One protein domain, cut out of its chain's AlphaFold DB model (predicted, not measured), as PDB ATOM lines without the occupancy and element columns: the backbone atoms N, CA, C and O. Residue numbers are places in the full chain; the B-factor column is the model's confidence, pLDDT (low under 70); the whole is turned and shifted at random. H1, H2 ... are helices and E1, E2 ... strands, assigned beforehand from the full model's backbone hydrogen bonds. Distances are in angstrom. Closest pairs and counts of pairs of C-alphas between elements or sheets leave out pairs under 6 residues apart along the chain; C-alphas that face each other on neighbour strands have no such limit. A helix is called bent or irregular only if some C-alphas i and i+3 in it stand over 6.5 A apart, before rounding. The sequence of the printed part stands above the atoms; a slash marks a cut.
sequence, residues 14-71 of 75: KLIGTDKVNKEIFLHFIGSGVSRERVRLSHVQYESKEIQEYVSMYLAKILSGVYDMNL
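Overview. This is residues 14 to 71 of the 75 residues of an uncharacterized protein of Sediminibacillus albus (UniProt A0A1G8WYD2). A long two-strand hairpin, E1 and E2, widened by the short strand E3 beside E2, makes a small antiparallel sheet, and a helical hairpin of short H1 and longer H2 packs along one side of it. After H2, residues 64 to 71 make a tail with no named helix or strand, and the C-alphas of Leu 71 at its end and Lys 14, where E1 begins, are 15.6 A apart. The 58 printed residues, 14 to 71, hold three strands and then two helices, E1 E2 E3 H1 H2, with sheet order E1 - E2 - E3; the class is mixed. The whole is compact, with a radius of gyration of the C-alphas of 10.6 A and spans of 26 by 21 by 20 A.

Along the chain. E2, residues 24 to 31, is 23.1 A long. E1, residues 14 to 21, is 20.9 A long and begins at C-alpha 14 (-12.171, -22.243, 61.558). E3 is residues 38 to 40, 6.9 A. H1 is residues 41 to 46, 10.2 A. H2, residues 49 to 63, is 19.9 A long and ends at C-alpha 63 (-13.471, -13.093, 75.576). Both helices are irregular: C-alphas 42 and 45 are 7.8 A apart, C-alphas 57 and 60 8.0 A.

Arrangement. The strands form a meander, each the antiparallel neighbour of the one before. Between E1 and E2, N 16 and O 28 are 2.8 A apart; between E2 and E3, N 27 and O 39 are 2.8 A apart. H1 is on the sheet at a height of 5.1 A, only just over none of its strands, with 2 C-alphas falling on E3; its closest C-alpha pair with E2 is Leu 41 and Ile 25, 5.4 A. H2 only grazes the sheet with residues 51 to 63. H2 touches H1 with residues 51 to 55 alone, the closest C-alphas being Val 44 and Gln 52, 5.9 A; this helical hairpin has a shallow tilt of 17 degrees, opposite ways. O i to N i+4 pairs are within hydrogen-bond range in 9 of 11 cases in H2 and 0 of 2 in H1, where 2 of 3 O i to N i+3 pairs are.

Size, cuts and confidence. The C-alphas farthest apart, Asn 22 and Ser 32, are 29.2 A apart. The printed part has no cut, and no link is long. Mean pLDDT of the printed part is 78.7; residues 32 to 33, 35 and 65 to 71 are under 70.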
ATOM      1  N   LYS A  14     -11.595 -21.706  60.316       78.00
ATOM      2  CA  LYS A  14     -12.171 -22.243  61.558       78.00
ATOM      3  C   LYS A  14     -11.290 -21.933  62.765       78.00
ATOM      4  O   LYS A  14     -10.114 -22.271  62.749       78.00
ATOM      5  N   LEU A  15     -11.870 -21.373  63.831       80.94
ATOM      6  CA  LEU A  15     -11.221 -21.276  65.146       80.94
ATOM      7  C   LEU A  15     -11.324 -22.629  65.865       80.94
ATOM      8  O   LEU A  15     -12.425 -23.145  66.064       80.94
ATOM      9  N   ILE A  16     -10.189 -23.206  66.243       79.56
ATOM     10  CA  ILE A  16     -10.087 -24.526  66.883       79.56
ATOM     11  C   ILE A  16      -9.642 -24.471  68.342       79.56
ATOM     12  O   ILE A  16      -9.730 -25.476  69.040       79.56
ATOM     13  N   GLY A  17      -9.192 -23.314  68.819       77.50
ATOM     14  CA  GLY A  17      -8.756 -23.154  70.199       77.50
ATOM     15  C   GLY A  17      -8.368 -21.721  70.518       77.50
ATOM     16  O   GLY A  17      -8.167 -20.899  69.618       77.50
ATOM     17  N   THR A  18      -8.264 -21.430  71.810       81.31
ATOM     18  CA  THR A  18      -7.695 -20.176  72.292       81.31
ATOM     19  C   THR A  18      -6.827 -20.423  73.509       81.31
ATOM     20  O   THR A  18      -7.237 -21.158  74.406       81.31
ATOM     21  N   ASP A  19      -5.702 -19.721  73.590       81.69
ATOM     22  CA  ASP A  19      -4.745 -19.889  74.679       81.69
ATOM     23  C   ASP A  19      -4.488 -18.542  75.337       81.69
ATOM     24  O   ASP A  19      -4.270 -17.541  74.654       81.69
ATOM     25  N   LYS A  20      -4.447 -18.503  76.671       82.25
ATOM     26  CA  LYS A  20      -4.049 -17.300  77.405       82.25
ATOM     27  C   LYS A  20      -2.628 -17.457  77.930       82.25
ATOM     28  O   LYS A  20      -2.387 -18.248  78.836       82.25
ATOM     29  N   VAL A  21      -1.695 -16.668  77.408       81.25
ATOM     30  CA  VAL A  21      -0.282 -16.685  77.822       81.25
ATOM     31  C   VAL A  21       0.147 -15.266  78.162       81.25
ATOM     32  O   VAL A  21      -0.012 -14.362  77.351       81.25
ATOM     33  N   ASN A  22       0.691 -15.049  79.364       84.12
ATOM     34  CA  ASN A  22       1.189 -13.739  79.811       84.12
ATOM     35  C   ASN A  22       0.187 -12.583  79.608       84.12
ATOM     36  O   ASN A  22       0.564 -11.496  79.182       84.12
ATOM     37  N   LYS A  23      -1.093 -12.819  79.933       81.31
ATOM     38  CA  LYS A  23      -2.222 -11.878  79.749       81.31
ATOM     39  C   LYS A  23      -2.610 -11.578  78.291       81.31
ATOM     40  O   LYS A  23      -3.556 -10.826  78.094       81.31
ATOM     41  N   GLU A  24      -1.969 -12.199  77.306       84.81
ATOM     42  CA  GLU A  24      -2.356 -12.139  75.892       84.81
ATOM     43  C   GLU A  24      -3.222 -13.347  75.516       84.81
ATOM     44  O   GLU A  24      -3.020 -14.442  76.051       84.81
ATOM     45  N   ILE A  25      -4.170 -13.152  74.595       85.25
ATOM     46  CA  ILE A  25      -5.022 -14.221  74.061       85.25
ATOM     47  C   ILE A  25      -4.523 -14.583  72.666       85.25
ATOM     48  O   ILE A  25      -4.392 -13.735  71.788       85.25
ATOM     49  N   PHE A  26      -4.271 -15.863  72.455       87.38
ATOM     50  CA  PHE A  26      -3.946 -16.433  71.161       87.38
ATOM     51  C   PHE A  26      -5.158 -17.177  70.626       87.38
ATOM     52  O   PHE A  26      -5.863 -17.845  71.373       87.38
ATOM     53  N   LEU A  27      -5.394 -17.044  69.332       87.38
ATOM     54  CA  LEU A  27      -6.472 -17.671  68.593       87.38
ATOM     55  C   LEU A  27      -5.858 -18.663  67.615       87.38
ATOM     56  O   LEU A  27      -4.956 -18.299  66.858       87.38
ATOM     57  N   HIS A  28      -6.346 -19.897  67.644       85.81
ATOM     58  CA  HIS A  28      -5.835 -20.969  66.806       85.81
ATOM     59  C   HIS A  28      -6.790 -21.218  65.649       85.81
ATOM     60  O   HIS A  28      -7.902 -21.694  65.868       85.81
ATOM     61  N   PHE A  29      -6.375 -20.884  64.433       85.75
ATOM     62  CA  PHE A  29      -7.179 -21.029  63.226       85.75
ATOM     63  C   PHE A  29      -6.649 -22.147  62.329       85.75
ATOM     64  O   PHE A  29      -5.445 -22.357  62.235       85.75
ATOM     65  N   ILE A  30      -7.552 -22.826  61.622       84.06
ATOM     66  CA  ILE A  30      -7.232 -23.740  60.518       84.06
ATOM     67  C   ILE A  30      -8.121 -23.442  59.315       84.06
ATOM     68  O   ILE A  30      -9.216 -22.897  59.471       84.06
ATOM     69  N   GLY A  31      -7.678 -23.853  58.129       77.19
ATOM     70  CA  GLY A  31      -8.475 -23.811  56.907       77.19
ATOM     71  C   GLY A  31      -7.843 -23.007  55.772       77.19
ATOM     72  O   GLY A  31      -6.745 -22.464  55.886       77.19
ATOM     73  N   SER A  32      -8.539 -22.970  54.642       68.94
ATOM     74  CA  SER A  32      -8.108 -22.277  53.428       68.94
ATOM     75  C   SER A  32      -8.091 -20.762  53.645       68.94
ATOM     76  O   SER A  32      -9.103 -20.188  54.029       68.94
ATOM     77  N   GLY A  33      -6.943 -20.122  53.399       65.12
ATOM     78  CA  GLY A  33      -6.751 -18.680  53.614       65.12
ATOM     79  C   GLY A  33      -6.151 -18.307  54.975       65.12
ATOM     80  O   GLY A  33      -5.868 -17.135  55.215       65.12
ATOM     81  N   VAL A  34      -5.890 -19.282  55.854       71.62
ATOM     82  CA  VAL A  34      -5.151 -19.054  57.103       71.62
ATOM     83  C   VAL A  34      -3.648 -19.016  56.813       71.62
ATOM     84  O   VAL A  34      -3.003 -20.050  56.684       71.62
ATOM     85  N   SER A  35      -3.071 -17.816  56.735       67.56
ATOM     86  CA  SER A  35      -1.612 -17.639  56.597       67.56
ATOM     87  C   SER A  35      -0.847 -17.948  57.888       67.56
ATOM     88  O   SER A  35       0.351 -18.226  57.855       67.56
ATOM     89  N   ARG A  36      -1.523 -17.856  59.041       72.06
ATOM     90  CA  ARG A  36      -0.961 -18.115  60.368       72.06
ATOM     91  C   ARG A  36      -1.974 -18.840  61.231       72.06
ATOM     92  O   ARG A  36      -3.014 -18.292  61.575       72.06
ATOM     93  N   GLU A  37      -1.615 -20.046  61.643       81.56
ATOM     94  CA  GLU A  37      -2.464 -20.876  62.498       81.56
ATOM     95  C   GLU A  37      -2.629 -20.300  63.903       81.56
ATOM     96  O   GLU A  37      -3.578 -20.642  64.593       81.56
ATOM     97  N   ARG A  38      -1.725 -19.418  64.342       87.69
ATOM     98  CA  ARG A  38      -1.753 -18.802  65.668       87.69
ATOM     99  C   ARG A  38      -1.711 -17.285  65.557       87.69
ATOM    100  O   ARG A  38      -0.686 -16.709  65.195       87.69
ATOM    101  N   VAL A  39      -2.807 -16.645  65.940       88.56
ATOM    102  CA  VAL A  39      -3.010 -15.195  65.860       88.56
ATOM    103  C   VAL A  39      -3.112 -14.610  67.262       88.56
ATOM    104  O   VAL A  39      -3.826 -15.139  68.106       88.56
ATOM    105  N   ARG A  40      -2.419 -13.502  67.537       90.94
ATOM    106  CA  ARG A  40      -2.629 -12.743  68.783       90.94
ATOM    107  C   ARG A  40      -3.899 -11.922  68.648       90.94
ATOM    108  O   ARG A  40      -4.019 -11.178  67.678       90.94
ATOM    109  N   LEU A  41      -4.795 -11.992  69.629       88.56
ATOM    110  CA  LEU A  41      -6.043 -11.233  69.624       88.56
ATOM    111  C   LEU A  41      -5.774  -9.728  69.473       88.56
ATOM    112  O   LEU A  41      -6.416  -9.068  68.662       88.56
ATOM    113  N   SER A  42      -4.755  -9.210  70.167       89.06
ATOM    114  CA  SER A  42      -4.309  -7.812  70.062       89.06
ATOM    115  C   SER A  42      -3.781  -7.391  68.681       89.06
ATOM    116  O   SER A  42      -3.667  -6.200  68.410       89.06
ATOM    117  N   HIS A  43      -3.453  -8.343  67.803       92.25
ATOM    118  CA  HIS A  43      -2.892  -8.090  66.471       92.25
ATOM    119  C   HIS A  43      -3.824  -8.529  65.332       92.25
ATOM    120  O   HIS A  43      -3.418  -8.482  64.174       92.25
ATOM    121  N   VAL A  44      -5.070  -8.916  65.627       89.12
ATOM    122  CA  VAL A  44      -6.036  -9.402  64.621       89.12
ATOM    123  C   VAL A  44      -6.241  -8.412  63.473       89.12
ATOM    124  O   VAL A  44      -6.379  -8.831  62.333       89.12
ATOM    125  N   GLN A  45      -6.182  -7.106  63.740       89.25
ATOM    126  CA  GLN A  45      -6.297  -6.042  62.730       89.25
ATOM    127  C   GLN A  45      -5.244  -6.096  61.602       89.25
ATOM    128  O   GLN A  45      -5.404  -5.421  60.588       89.25
ATOM    129  N   TYR A  46      -4.168  -6.870  61.776       90.25
ATOM    130  CA  TYR A  46      -3.117  -7.078  60.774       90.25
ATOM    131  C   TYR A  46      -3.234  -8.416  60.031       90.25
ATOM    132  O   TYR A  46      -2.410  -8.706  59.166       90.25
ATOM    133  N   GLU A  47      -4.215  -9.247  60.383       88.00
ATOM    134  CA  GLU A  47      -4.451 -10.543  59.745       88.00
ATOM    135  C   GLU A  47      -5.403 -10.412  58.548       88.00
ATOM    136  O   GLU A  47      -5.842  -9.314  58.200       88.00
ATOM    137  N   SER A  48      -5.716 -11.530  57.887       86.00
ATOM    138  CA  SER A  48      -6.616 -11.527  56.730       86.00
ATOM    139  C   SER A  48      -8.001 -10.974  57.086       86.00
ATOM    140  O   SER A  48      -8.450 -11.045  58.237       86.00
ATOM    141  N   LYS A  49      -8.703 -10.435  56.084       86.44
ATOM    142  CA  LYS A  49     -10.037  -9.853  56.270       86.44
ATOM    143  C   LYS A  49     -11.015 -10.870  56.865       86.44
ATOM    144  O   LYS A  49     -11.808 -10.519  57.731       86.44
ATOM    145  N   GLU A  50     -10.900 -12.135  56.474       84.44
ATOM    146  CA  GLU A  50     -11.719 -13.232  56.988       84.44
ATOM    147  C   GLU A  50     -11.500 -13.445  58.492       84.44
ATOM    148  O   GLU A  50     -12.468 -13.607  59.237       84.44
ATOM    149  N   ILE A  51     -10.245 -13.417  58.958       85.56
ATOM    150  CA  ILE A  51      -9.916 -13.550  60.385       85.56
ATOM    151  C   ILE A  51     -10.443 -12.339  61.158       85.56
ATOM    152  O   ILE A  51     -11.041 -12.506  62.223       85.56
ATOM    153  N   GLN A  52     -10.276 -11.130  60.619       88.06
ATOM    154  CA  GLN A  52     -10.800  -9.908  61.232       88.06
ATOM    155  C   GLN A  52     -12.324  -9.951  61.396       88.06
ATOM    156  O   GLN A  52     -12.835  -9.700  62.490       88.06
ATOM    157  N   GLU A  53     -13.050 -10.315  60.338       87.62
ATOM    158  CA  GLU A  53     -14.511 -10.438  60.350       87.62
ATOM    159  C   GLU A  53     -14.978 -11.521  61.330       87.62
ATOM    160  O   GLU A  53     -15.873 -11.274  62.143       87.62
ATOM    161  N   TYR A  54     -14.334 -12.694  61.318       85.12
ATOM    162  CA  TYR A  54     -14.654 -13.789  62.234       85.12
ATOM    163  C   TYR A  54     -14.477 -13.372  63.696       85.12
ATOM    164  O   TYR A  54     -15.368 -13.575  64.525       85.12
ATOM    165  N   VAL A  55     -13.330 -12.775  64.028       86.00
ATOM    166  CA  VAL A  55     -13.042 -12.345  65.399       86.00
ATOM    167  C   VAL A  55     -13.998 -11.245  65.825       86.00
ATOM    168  O   VAL A  55     -14.513 -11.328  66.931       86.00
ATOM    169  N   SER A  56     -14.285 -10.263  64.970       87.38
ATOM    170  CA  SER A  56     -15.241  -9.191  65.279       87.38
ATOM    171  C   SER A  56     -16.630  -9.750  65.607       87.38
ATOM    172  O   SER A  56     -17.214  -9.418  66.641       87.38
ATOM    173  N   MET A  57     -17.118 -10.691  64.794       84.94
ATOM    174  CA  MET A  57     -18.422 -11.329  64.986       84.94
ATOM    175  C   MET A  57     -18.499 -12.166  66.273       84.94
ATOM    176  O   MET A  57     -19.555 -12.240  66.905       84.94
ATOM    177  N   TYR A  58     -17.394 -12.793  66.684       82.12
ATOM    178  CA  TYR A  58     -17.364 -13.698  67.838       82.12
ATOM    179  C   TYR A  58     -16.581 -13.165  69.043       82.12
ATOM    180  O   TYR A  58     -16.388 -13.912  70.005       82.12
ATOM    181  N   LEU A  59     -16.184 -11.889  69.053       83.94
ATOM    182  CA  LEU A  59     -15.291 -11.314  70.066       83.94
ATOM    183  C   LEU A  59     -15.819 -11.524  71.485       83.94
ATOM    184  O   LEU A  59     -15.087 -11.987  72.356       83.94
ATOM    185  N   ALA A  60     -17.108 -11.261  71.705       78.50
ATOM    186  CA  ALA A  60     -17.745 -11.455  73.004       78.50
ATOM    187  C   ALA A  60     -17.652 -12.915  73.491       78.50
ATOM    188  O   ALA A  60     -17.393 -13.150  74.668       78.50
ATOM    189  N   LYS A  61     -17.796 -13.892  72.583       74.00
ATOM    190  CA  LYS A  61     -17.688 -15.329  72.897       74.00
ATOM    191  C   LYS A  61     -16.243 -15.776  73.122       74.00
ATOM    192  O   LYS A  61     -15.991 -16.649  73.949       74.00
ATOM    193  N   ILE A  62     -15.301 -15.198  72.378       78.38
ATOM    194  CA  ILE A  62     -13.861 -15.433  72.548       78.38
ATOM    195  C   ILE A  62     -13.423 -14.935  73.931       78.38
ATOM    196  O   ILE A  62     -12.790 -15.667  74.689       78.38
ATOM    197  N   LEU A  63     -13.816 -13.711  74.295       76.62
ATOM    198  CA  LEU A  63     -13.471 -13.093  75.576       76.62
ATOM    199  C   LEU A  63     -14.177 -13.747  76.772       76.62
ATOM    200  O   LEU A  63     -13.633 -13.727  77.874       76.62
ATOM    201  N   SER A  64     -15.348 -14.358  76.570       71.25
ATOM    202  CA  SER A  64     -16.074 -15.069  77.628       71.25
ATOM    203  C   SER A  64     -15.470 -16.433  78.001       71.25
ATOM    204  O   SER A  64     -16.050 -17.138  78.821       71.25
ATOM    205  N   GLY A  65     -14.325 -16.825  77.426       60.12
ATOM    206  CA  GLY A  65     -13.532 -17.962  77.911       60.12
ATOM    207  C   GLY A  65     -14.128 -19.348  77.650       60.12
ATOM    208  O   GLY A  65     -13.808 -20.287  78.366       60.12
ATOM    209  N   VAL A  66     -14.977 -19.512  76.629       55.16
ATOM    210  CA  VAL A  66     -15.602 -20.819  76.311       55.16
ATOM    211  C   VAL A  66     -14.614 -21.816  75.668       55.16
ATOM    212  O   VAL A  66     -14.950 -22.976  75.453       55.16
ATOM    213  N   TYR A  67     -13.373 -21.411  75.405       55.66
ATOM    214  CA  TYR A  67     -12.347 -22.241  74.776       55.66
ATOM    215  C   TYR A  67     -11.254 -22.605  75.782       55.66
ATOM    216  O   TYR A  67     -10.147 -22.073  75.764       55.66
ATOM    217  N   ASP A  68     -11.599 -23.515  76.685       47.06
ATOM    218  CA  ASP A  68     -10.639 -24.241  77.508       47.06
ATOM    219  C   ASP A  68      -9.989 -25.333  76.632       47.06
ATOM    220  O   ASP A  68     -10.680 -26.200  76.088       47.06
ATOM    221  N   MET A  69      -8.663 -25.286  76.457       47.19
ATOM    222  CA  MET A  69      -7.864 -26.241  75.662       47.19
ATOM    223  C   MET A  69      -8.036 -27.717  76.067       47.19
ATOM    224  O   MET A  69      -7.615 -28.617  75.340       47.19
ATOM    225  N   ASN A  70      -8.661 -28.002  77.211       45.97
ATOM    226  CA  ASN A  70      -8.883 -29.367  77.689       45.97
ATOM    227  C   ASN A  70      -9.834 -30.217  76.816       45.97
ATOM    228  O   ASN A  70     -10.006 -31.404  77.093       45.97
ATOM    229  N   LEU A  71     -10.430 -29.657  75.756       41.25
ATOM    230  CA  LEU A  71     -11.259 -30.396  74.791       41.25
ATOM    231  C   LEU A  71     -10.522 -30.852  73.522       41.25
ATOM    232  O   LEU A  71     -11.029 -31.737  72.839       41.25
TER     233      LEU A  71